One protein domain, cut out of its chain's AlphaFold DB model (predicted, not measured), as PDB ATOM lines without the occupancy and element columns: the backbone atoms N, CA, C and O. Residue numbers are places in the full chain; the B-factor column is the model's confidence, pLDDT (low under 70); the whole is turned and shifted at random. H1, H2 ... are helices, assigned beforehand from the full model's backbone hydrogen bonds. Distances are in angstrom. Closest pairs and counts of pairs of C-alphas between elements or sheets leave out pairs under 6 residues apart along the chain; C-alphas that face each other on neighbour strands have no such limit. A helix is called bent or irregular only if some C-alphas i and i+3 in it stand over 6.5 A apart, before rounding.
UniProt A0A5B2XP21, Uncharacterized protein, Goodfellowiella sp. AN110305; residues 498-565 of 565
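AT A GLANCE: This is residues 498 to 565 of the 565 residues of an uncharacterized protein of Goodfellowiella sp. AN110305 (UniProt A0A5B2XP21). A long kinked helix, H2, makes one side of a small helical body: H1 folds back along it as a helical hairpin, H4 packs across its first half, and short H3 turns back at its far end. From this body a tail reaches outward, within residues 553 to 565, and helps make the longest axis. You will find 68 printed residues with four named helices, H1 to H4 in order, and no named strand: the class is all helix. The whole is compact, with a radius of gyration of the C-alphas of 12.4 A, yet elongated, spanning 41 by 21 by 18 A.

IN THESE COORDINATES: Find C-alpha 516 at (77.402, 19.382, 41.273); from there H2 runs 24.4 A through residues 516 to 533. It has a kink of 57 degrees near residue 525 and is irregular, with C-alphas 525 and 528 7.2 A apart. H1, residues 500 to 507, begins at C-alpha 500 (88.014, 8.105, 51.892) and measures 11.8 A. H3, residues 535 to 540, is irregular too: C-alphas 536 and 539 are 8.0 A apart. H4, residues 543 to 552, runs 14.1 A to C-alpha 552 at (81.024, 17.195, 56.267).

HOW THE PARTS SIT: Start at H2, whose residues 522 to 530 alone touch H1; the closest C-alphas, of Val 506 and Phe 523, are 6.7 A apart. This hairpin has a steep tilt of 40 degrees, opposite ways. With residues 516 to 524 alone H2 touches H4, about perpendicular at 86 degrees; C-alphas 520 and 543 are closest, 5.5 A apart. H2 and H3 only just touch, with 3 pairs within 8 A, and only at the corner; the C-alphas of Val 531 and Ala 538 are closest, at 5.2 A. H1 and H3 are apart. In H4 every O i to N i+4 pair is within hydrogen-bond range, against 2 of 4 in H1, 10 of 14 in H2 and 0 of 2 in H3, where 2 of 3 O i to N i+3 pairs are.

THE WHOLE: The farthest C-alphas, of Gln 532 and Asp 562, are 40.9 A apart. The printed part has no cut, and no link between helices is long. Look for low confidence at residues 561 to 565, under 70.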
ATOM      1  N   PRO A 498      86.578   4.125  55.613       90.38
ATOM      2  CA  PRO A 498      87.795   3.447  55.140       90.38
ATOM      3  C   PRO A 498      88.102   3.657  53.650       90.38
ATOM      4  O   PRO A 498      89.222   3.431  53.205       90.38
ATOM      5  N   PHE A 499      87.103   4.073  52.868       93.25
ATOM      6  CA  PHE A 499      87.215   4.356  51.437       93.25
ATOM      7  C   PHE A 499      87.672   5.788  51.120       93.25
ATOM      8  O   PHE A 499      87.896   6.093  49.948       93.25
ATOM      9  N   LEU A 500      87.781   6.675  52.119       94.12
ATOM     10  CA  LEU A 500      88.014   8.105  51.892       94.12
ATOM     11  C   LEU A 500      89.326   8.362  51.144       94.12
ATOM     12  O   LEU A 500      89.318   9.121  50.186       94.12
ATOM     13  N   ASP A 501      90.419   7.682  51.503       92.12
ATOM     14  CA  ASP A 501      91.708   7.809  50.800       92.12
ATOM     15  C   ASP A 501      91.569   7.541  49.290       92.12
ATOM     16  O   ASP A 501      91.951   8.364  48.460       92.12
ATOM     17  N   GLY A 502      90.909   6.434  48.930       92.25
ATOM     18  CA  GLY A 502      90.626   6.087  47.537       92.25
ATOM     19  C   GLY A 502      89.709   7.097  46.848       92.25
ATOM     20  O   GLY A 502      89.954   7.459  45.699       92.25
ATOM     21  N   LEU A 503      88.691   7.595  47.550       94.38
ATOM     22  CA  LEU A 503      87.771   8.604  47.031       94.38
ATOM     23  C   LEU A 503      88.479   9.935  46.727       94.38
ATOM     24  O   LEU A 503      88.240  10.520  45.674       94.38
ATOM     25  N   LEU A 504      89.382  10.397  47.597       93.50
ATOM     26  CA  LEU A 504      90.104  11.657  47.387       93.50
ATOM     27  C   LEU A 504      90.999  11.615  46.137       93.50
ATOM     28  O   LEU A 504      91.252  12.654  45.528       93.50
ATOM     29  N   THR A 505      91.431  10.428  45.688       91.31
ATOM     30  CA  THR A 505      92.230  10.299  44.454       91.31
ATOM     31  C   THR A 505      91.483  10.700  43.181       91.31
ATOM     32  O   THR A 505      92.137  11.080  42.210       91.31
ATOM     33  N   VAL A 506      90.143  10.688  43.198       91.44
ATOM     34  CA  VAL A 506      89.290  11.116  42.072       91.44
ATOM     35  C   VAL A 506      89.551  12.581  41.694       91.44
ATOM     36  O   VAL A 506      89.399  12.959  40.538       91.44
ATOM     37  N   PHE A 507      90.032  13.391  42.640       91.06
ATOM     38  CA  PHE A 507      90.252  14.827  42.469       91.06
ATOM     39  C   PHE A 507      91.658  15.214  41.992       91.06
ATOM     40  O   PHE A 507      91.941  16.402  41.873       91.06
ATOM     41  N   ARG A 508      92.562  14.256  41.734       84.88
ATOM     42  CA  ARG A 508      93.991  14.545  41.483       84.88
ATOM     43  C   ARG A 508      94.243  15.528  40.330       84.88
ATOM     44  O   ARG A 508      95.184  16.307  40.423       84.88
ATOM     45  N   ASP A 509      93.388  15.511  39.312       84.00
ATOM     46  CA  ASP A 509      93.469  16.384  38.132       84.00
ATOM     47  C   ASP A 509      92.216  17.269  37.980       84.00
ATOM     48  O   ASP A 509      91.919  17.788  36.901       84.00
ATOM     49  N   ALA A 510      91.446  17.422  39.060       86.25
ATOM     50  CA  ALA A 510      90.253  18.253  39.078       86.25
ATOM     51  C   ALA A 510      90.596  19.732  39.307       86.25
ATOM     52  O   ALA A 510      91.546  20.075  40.010       86.25
ATOM     53  N   GLY A 511      89.771  20.624  38.753       85.88
ATOM     54  CA  GLY A 511      89.783  22.032  39.149       85.88
ATOM     55  C   GLY A 511      89.354  22.209  40.610       85.88
ATOM     56  O   GLY A 511      88.632  21.380  41.162       85.88
ATOM     57  N   TYR A 512      89.769  23.317  41.230       85.62
ATOM     58  CA  TYR A 512      89.408  23.647  42.617       85.62
ATOM     59  C   TYR A 512      87.962  24.161  42.767       85.62
ATOM     60  O   TYR A 512      87.454  24.271  43.880       85.62
ATOM     61  N   GLU A 513      87.287  24.459  41.652       90.56
ATOM     62  CA  GLU A 513      85.869  24.813  41.590       90.56
ATOM     63  C   GLU A 513      85.122  23.816  40.708       90.56
ATOM     64  O   GLU A 513      85.470  23.607  39.545       90.56
ATOM     65  N   LEU A 514      84.077  23.211  41.269       91.19
ATOM     66  CA  LEU A 514      83.269  22.193  40.609       91.19
ATOM     67  C   LEU A 514      81.788  22.492  40.832       91.19
ATOM     68  O   LEU A 514      81.351  22.796  41.942       91.19
ATOM     69  N   THR A 515      80.994  22.364  39.774       92.88
ATOM     70  CA  THR A 515      79.533  22.288  39.896       92.88
ATOM     71  C   THR A 515      79.128  20.874  40.312       92.88
ATOM     72  O   THR A 515      79.846  19.913  40.016       92.88
ATOM     73  N   ARG A 516      77.946  20.713  40.930       92.56
ATOM     74  CA  ARG A 516      77.402  19.382  41.273       92.56
ATOM     75  C   ARG A 516      77.376  18.439  40.063       92.56
ATOM     76  O   ARG A 516      77.754  17.280  40.185       92.56
ATOM     77  N   THR A 517      77.012  18.952  38.886       94.19
ATOM     78  CA  THR A 517      76.997  18.187  37.630       94.19
ATOM     79  C   THR A 517      78.398  17.734  37.223       94.19
ATOM     80  O   THR A 517      78.603  16.544  37.007       94.19
ATOM     81  N   SER A 518      79.380  18.645  37.198       92.88
ATOM     82  CA  SER A 518      80.764  18.290  36.839       92.88
ATOM     83  C   SER A 518      81.400  17.310  37.829       92.88
ATOM     84  O   SER A 518      82.179  16.446  37.432       92.88
ATOM     85  N   PHE A 519      81.035  17.403  39.112       94.31
ATOM     86  CA  PHE A 519      81.451  16.430  40.114       94.31
ATOM     87  C   PHE A 519      80.856  15.046  39.822       94.31
ATOM     88  O   PHE A 519      81.588  14.062  39.815       94.31
ATOM     89  N   ALA A 520      79.550  14.960  39.547       94.44
ATOM     90  CA  ALA A 520      78.905  13.685  39.244       94.44
ATOM     91  C   ALA A 520      79.532  13.012  38.012       94.44
ATOM     92  O   ALA A 520      79.860  11.829  38.062       94.44
ATOM     93  N   GLU A 521      79.771  13.765  36.935       93.88
ATOM     94  CA  GLU A 521      80.438  13.267  35.723       93.88
ATOM     95  C   GLU A 521      81.855  12.743  36.001       93.88
ATOM     96  O   GLU A 521      82.239  11.698  35.476       93.88
ATOM     97  N   MET A 522      82.611  13.429  36.864       93.19
ATOM     98  CA  MET A 522      83.948  13.010  37.296       93.19
ATOM     99  C   MET A 522      83.916  11.753  38.176       93.19
ATOM    100  O   MET A 522      84.776  10.886  38.045       93.19
ATOM    101  N   PHE A 523      82.947  11.652  39.088       94.50
ATOM    102  CA  PHE A 523      82.879  10.597  40.099       94.50
ATOM    103  C   PHE A 523      82.315   9.274  39.563       94.50
ATOM    104  O   PHE A 523      82.823   8.203  39.908       94.50
ATOM    105  N   LEU A 524      81.285   9.322  38.709       94.06
ATOM    106  CA  LEU A 524      80.566   8.135  38.228       94.06
ATOM    107  C   LEU A 524      81.466   7.025  37.639       94.06
ATOM    108  O   LEU A 524      81.216   5.862  37.966       94.06
ATOM    109  N   PRO A 525      82.534   7.314  36.864       94.12
ATOM    110  CA  PRO A 525      83.455   6.289  36.362       94.12
ATOM    111  C   PRO A 525      84.154   5.460  37.453       94.12
ATOM    112  O   PRO A 525      84.565   4.329  37.199       94.12
ATOM    113  N   PHE A 526      84.293   6.000  38.668       93.50
ATOM    114  CA  PHE A 526      84.955   5.336  39.797       93.50
ATOM    115  C   PHE A 526      83.976   4.602  40.720       93.50
ATOM    116  O   PHE A 526      84.404   3.812  41.568       93.50
ATOM    117  N   ARG A 527      82.667   4.835  40.559       94.19
ATOM    118  CA  ARG A 527      81.621   4.330  41.455       94.19
ATOM    119  C   ARG A 527      81.650   2.811  41.584       94.19
ATOM    120  O   ARG A 527      81.687   2.297  42.699       94.19
ATOM    121  N   ASP A 528      81.670   2.096  40.463       92.75
ATOM    122  CA  ASP A 528      81.602   0.629  40.468       92.75
ATOM    123  C   ASP A 528      82.814   0.005  41.173       92.75
ATOM    124  O   ASP A 528      82.673  -0.956  41.933       92.75
ATOM    125  N   LEU A 529      84.001   0.599  41.000       93.31
ATOM    126  CA  LEU A 529      85.223   0.170  41.681       93.31
ATOM    127  C   LEU A 529      85.128   0.379  43.202       93.31
ATOM    128  O   LEU A 529      85.522  -0.503  43.971       93.31
ATOM    129  N   LEU A 530      84.607   1.528  43.640       93.38
ATOM    130  CA  LEU A 530      84.411   1.836  45.059       93.38
ATOM    131  C   LEU A 530      83.380   0.896  45.695       93.38
ATOM    132  O   LEU A 530      83.668   0.298  46.733       93.38
ATOM    133  N   VAL A 531      82.239   0.670  45.036       94.38
ATOM    134  CA  VAL A 531      81.211  -0.291  45.475       94.38
ATOM    135  C   VAL A 531      81.791  -1.704  45.580       94.38
ATOM    136  O   VAL A 531      81.522  -2.414  46.550       94.38
ATOM    137  N   GLN A 532      82.610  -2.127  44.613       94.31
ATOM    138  CA  GLN A 532      83.212  -3.460  44.624       94.31
ATOM    139  C   GLN A 532      84.161  -3.656  45.815       94.31
ATOM    140  O   GLN A 532      84.140  -4.718  46.439       94.31
ATOM    141  N   ARG A 533      84.983  -2.649  46.137       93.62
ATOM    142  CA  ARG A 533      85.949  -2.708  47.248       93.62
ATOM    143  C   ARG A 533      85.305  -2.511  48.619       93.62
ATOM    144  O   ARG A 533      85.776  -3.078  49.599       93.62
ATOM    145  N   HIS A 534      84.228  -1.734  48.682       93.62
ATOM    146  CA  HIS A 534      83.620  -1.261  49.921       93.62
ATOM    147  C   HIS A 534      82.104  -1.484  49.917       93.62
ATOM    148  O   HIS A 534      81.328  -0.572  50.188       93.62
ATOM    149  N   ARG A 535      81.673  -2.718  49.620       92.75
ATOM    150  CA  ARG A 535      80.255  -3.076  49.414       92.75
ATOM    151  C   ARG A 535      79.329  -2.635  50.552       92.75
ATOM    152  O   ARG A 535      78.203  -2.238  50.288       92.75
ATOM    153  N   GLN A 536      79.803  -2.682  51.796       90.81
ATOM    154  CA  GLN A 536      79.029  -2.268  52.974       90.81
ATOM    155  C   GLN A 536      78.702  -0.763  53.019       90.81
ATOM    156  O   GLN A 536      77.854  -0.358  53.801       90.81
ATOM    157  N   TYR A 537      79.345   0.051  52.178       91.44
ATOM    158  CA  TYR A 537      79.123   1.495  52.062       91.44
ATOM    159  C   TYR A 537      78.503   1.886  50.713       91.44
ATOM    160  O   TYR A 537      78.580   3.046  50.322       91.44
ATOM    161  N   ALA A 538      77.916   0.935  49.976       91.25
ATOM    162  CA  ALA A 538      77.382   1.181  48.634       91.25
ATOM    163  C   ALA A 538      76.377   2.347  48.582       91.25
ATOM    164  O   ALA A 538      76.386   3.110  47.616       91.25
ATOM    165  N   ASP A 539      75.581   2.517  49.640       90.56
ATOM    166  CA  ASP A 539      74.587   3.588  49.762       90.56
ATOM    167  C   ASP A 539      75.219   4.987  49.859       90.56
ATOM    168  O   ASP A 539      74.582   5.979  49.523       90.56
ATOM    169  N   LEU A 540      76.492   5.079  50.266       91.88
ATOM    170  CA  LEU A 540      77.241   6.337  50.321       91.88
ATOM    171  C   LEU A 540      77.882   6.710  48.978       91.88
ATOM    172  O   LEU A 540      78.403   7.812  48.859       91.88
ATOM    173  N   PHE A 541      77.864   5.827  47.971       94.50
ATOM    174  CA  PHE A 541      78.453   6.073  46.645       94.50
ATOM    175  C   PHE A 541      77.438   6.608  45.625       94.50
ATOM    176  O   PHE A 541      77.526   6.333  44.423       94.50
ATOM    177  N   ASP A 542      76.461   7.366  46.108       94.06
ATOM    178  CA  ASP A 542      75.640   8.269  45.307       94.06
ATOM    179  C   ASP A 542      76.319   9.653  45.219       94.06
ATOM    180  O   ASP A 542      76.862  10.103  46.228       94.06
ATOM    181  N   PRO A 543      76.336  10.344  44.059       94.62
ATOM    182  CA  PRO A 543      77.032  11.622  43.930       94.62
ATOM    183  C   PRO A 543      76.639  12.672  44.976       94.62
ATOM    184  O   PRO A 543      77.527  13.325  45.519       94.62
ATOM    185  N   ASP A 544      75.352  12.830  45.296       93.81
ATOM    186  CA  ASP A 544      74.928  13.831  46.278       93.81
ATOM    187  C   ASP A 544      75.344  13.419  47.697       93.81
ATOM    188  O   ASP A 544      75.871  14.245  48.444       93.81
ATOM    189  N   ALA A 545      75.225  12.130  48.035       93.94
ATOM    190  CA  ALA A 545      75.706  11.602  49.313       93.94
ATOM    191  C   ALA A 545      77.228  11.773  49.482       93.94
ATOM    192  O   ALA A 545      77.703  12.106  50.569       93.94
ATOM    193  N   VAL A 546      78.003  11.591  48.407       95.25
ATOM    194  CA  VAL A 546      79.451  11.826  48.418       95.25
ATOM    195  C   VAL A 546      79.770  13.307  48.596       95.25
ATOM    196  O   VAL A 546      80.676  13.632  49.360       95.25
ATOM    197  N   ILE A 547      79.044  14.212  47.934       94.38
ATOM    198  CA  ILE A 547      79.220  15.659  48.130       94.38
ATOM    199  C   ILE A 547      78.971  16.024  49.593       94.38
ATOM    200  O   ILE A 547      79.799  16.709  50.193       94.38
ATOM    201  N   ASP A 548      77.877  15.536  50.178       92.25
ATOM    202  CA  ASP A 548      77.534  15.805  51.574       92.25
ATOM    203  C   ASP A 548      78.590  15.232  52.531       92.25
ATOM    204  O   ASP A 548      79.009  15.906  53.477       92.25
ATOM    205  N   LEU A 549      79.102  14.029  52.250       92.69
ATOM    206  CA  LEU A 549      80.210  13.434  52.995       92.69
ATOM    207  C   LEU A 549      81.464  14.307  52.901       92.69
ATOM    208  O   LEU A 549      82.017  14.685  53.934       92.69
ATOM    209  N   LEU A 550      81.905  14.655  51.691       93.69
ATOM    210  CA  LEU A 550      83.116  15.443  51.459       93.69
ATOM    211  C   LEU A 550      83.010  16.858  52.041       93.69
ATOM    212  O   LEU A 550      84.003  17.394  52.537       93.69
ATOM    213  N   PHE A 551      81.812  17.442  52.044       91.31
ATOM    214  CA  PHE A 551      81.522  18.692  52.738       91.31
ATOM    215  C   PHE A 551      81.611  18.519  54.262       91.31
ATOM    216  O   PHE A 551      82.277  19.301  54.937       91.31
ATOM    217  N   SER A 552      81.021  17.454  54.818       87.56
ATOM    218  CA  SER A 552      81.024  17.195  56.267       87.56
ATOM    219  C   SER A 552      82.426  16.963  56.845       87.56
ATOM    220  O   SER A 552      82.730  17.411  57.954       87.56
ATOM    221  N   VAL A 553      83.314  16.315  56.082       88.81
ATOM    222  CA  VAL A 553      84.721  16.126  56.466       88.81
ATOM    223  C   VAL A 553      85.577  17.355  56.138       88.81
ATOM    224  O   VAL A 553      86.744  17.416  56.511       88.81
ATOM    225  N   GLY A 554      85.020  18.382  55.492       88.56
ATOM    226  CA  GLY A 554      85.729  19.610  55.132       88.56
ATOM    227  C   GLY A 554      86.760  19.435  54.016       88.56
ATOM    228  O   GLY A 554      87.718  20.197  53.966       88.56
ATOM    229  N   PHE A 555      86.594  18.432  53.149       91.69
ATOM    230  CA  PHE A 555      87.350  18.355  51.897       91.69
ATOM    231  C   PHE A 555      86.807  19.359  50.872       91.69
ATOM    232  O   PHE A 555      87.578  20.025  50.189       91.69
ATOM    233  N   LEU A 556      85.476  19.487  50.794       91.06
ATOM    234  CA  LEU A 556      84.799  20.477  49.958       91.06
ATOM    235  C   LEU A 556      84.256  21.631  50.803       91.06
ATOM    236  O   LEU A 556      83.732  21.428  51.897       91.06
ATOM    237  N   GLY A 557      84.332  22.836  50.242       87.88
ATOM    238  CA  GLY A 557      83.630  24.025  50.717       87.88
ATOM    239  C   GLY A 557      82.591  24.495  49.698       87.88
ATOM    240  O   GLY A 557      82.558  24.027  48.560       87.88
ATOM    241  N   VAL A 558      81.739  25.442  50.094       85.62
ATOM    242  CA  VAL A 558      80.756  26.056  49.189       85.62
ATOM    243  C   VAL A 558      81.190  27.477  48.871       85.62
ATOM    244  O   VAL A 558      81.246  28.326  49.757       85.62
ATOM    245  N   ARG A 559      81.425  27.760  47.588       80.31
ATOM    246  CA  ARG A 559      81.632  29.130  47.117       80.31
ATOM    247  C   ARG A 559      80.284  29.848  47.046       80.31
ATOM    248  O   ARG A 559      79.428  29.494  46.236       80.31
ATOM    249  N   ARG A 560      80.085  30.852  47.900       76.38
ATOM    250  CA  ARG A 560      78.947  31.783  47.821       76.38
ATOM    251  C   ARG A 560      79.384  33.042  47.076       76.38
ATOM    252  O   ARG A 560      80.555  33.404  47.108       76.38
ATOM    253  N   HIS A 561      78.449  33.694  46.385       58.94
ATOM    254  CA  HIS A 561      78.742  34.886  45.579       58.94
ATOM    255  C   HIS A 561      79.264  36.078  46.417       58.94
ATOM    256  O   HIS A 561      79.890  36.967  45.848       58.94
ATOM    257  N   ASP A 562      79.100  36.025  47.749       50.34
ATOM    258  CA  ASP A 562      79.530  37.030  48.725       50.34
ATOM    259  C   ASP A 562      80.472  36.415  49.789       50.34
ATOM    260  O   ASP A 562      80.059  36.159  50.917       50.34
ATOM    261  N   GLY A 563      81.736  36.161  49.429       44.03
ATOM    262  CA  GLY A 563      82.817  35.800  50.367       44.03
ATOM    263  C   GLY A 563      82.742  34.402  51.014       44.03
ATOM    264  O   GLY A 563      81.686  33.777  51.107       44.03
ATOM    265  N   TYR A 564      83.900  33.889  51.447       38.91
ATOM    266  CA  TYR A 564      84.009  32.633  52.201       38.91
ATOM    267  C   TYR A 564      83.308  32.766  53.566       38.91
ATOM    268  O   TYR A 564      83.517  33.755  54.270       38.91
ATOM    269  N   ALA A 565      82.498  31.772  53.939       35.66
ATOM    270  CA  ALA A 565      81.896  31.630  55.265       35.66
ATOM    271  C   ALA A 565      82.229  30.260  55.850       35.66
ATOM    272  O   ALA A 565      82.145  29.275  55.077       35.66
TER     273      ALA A 565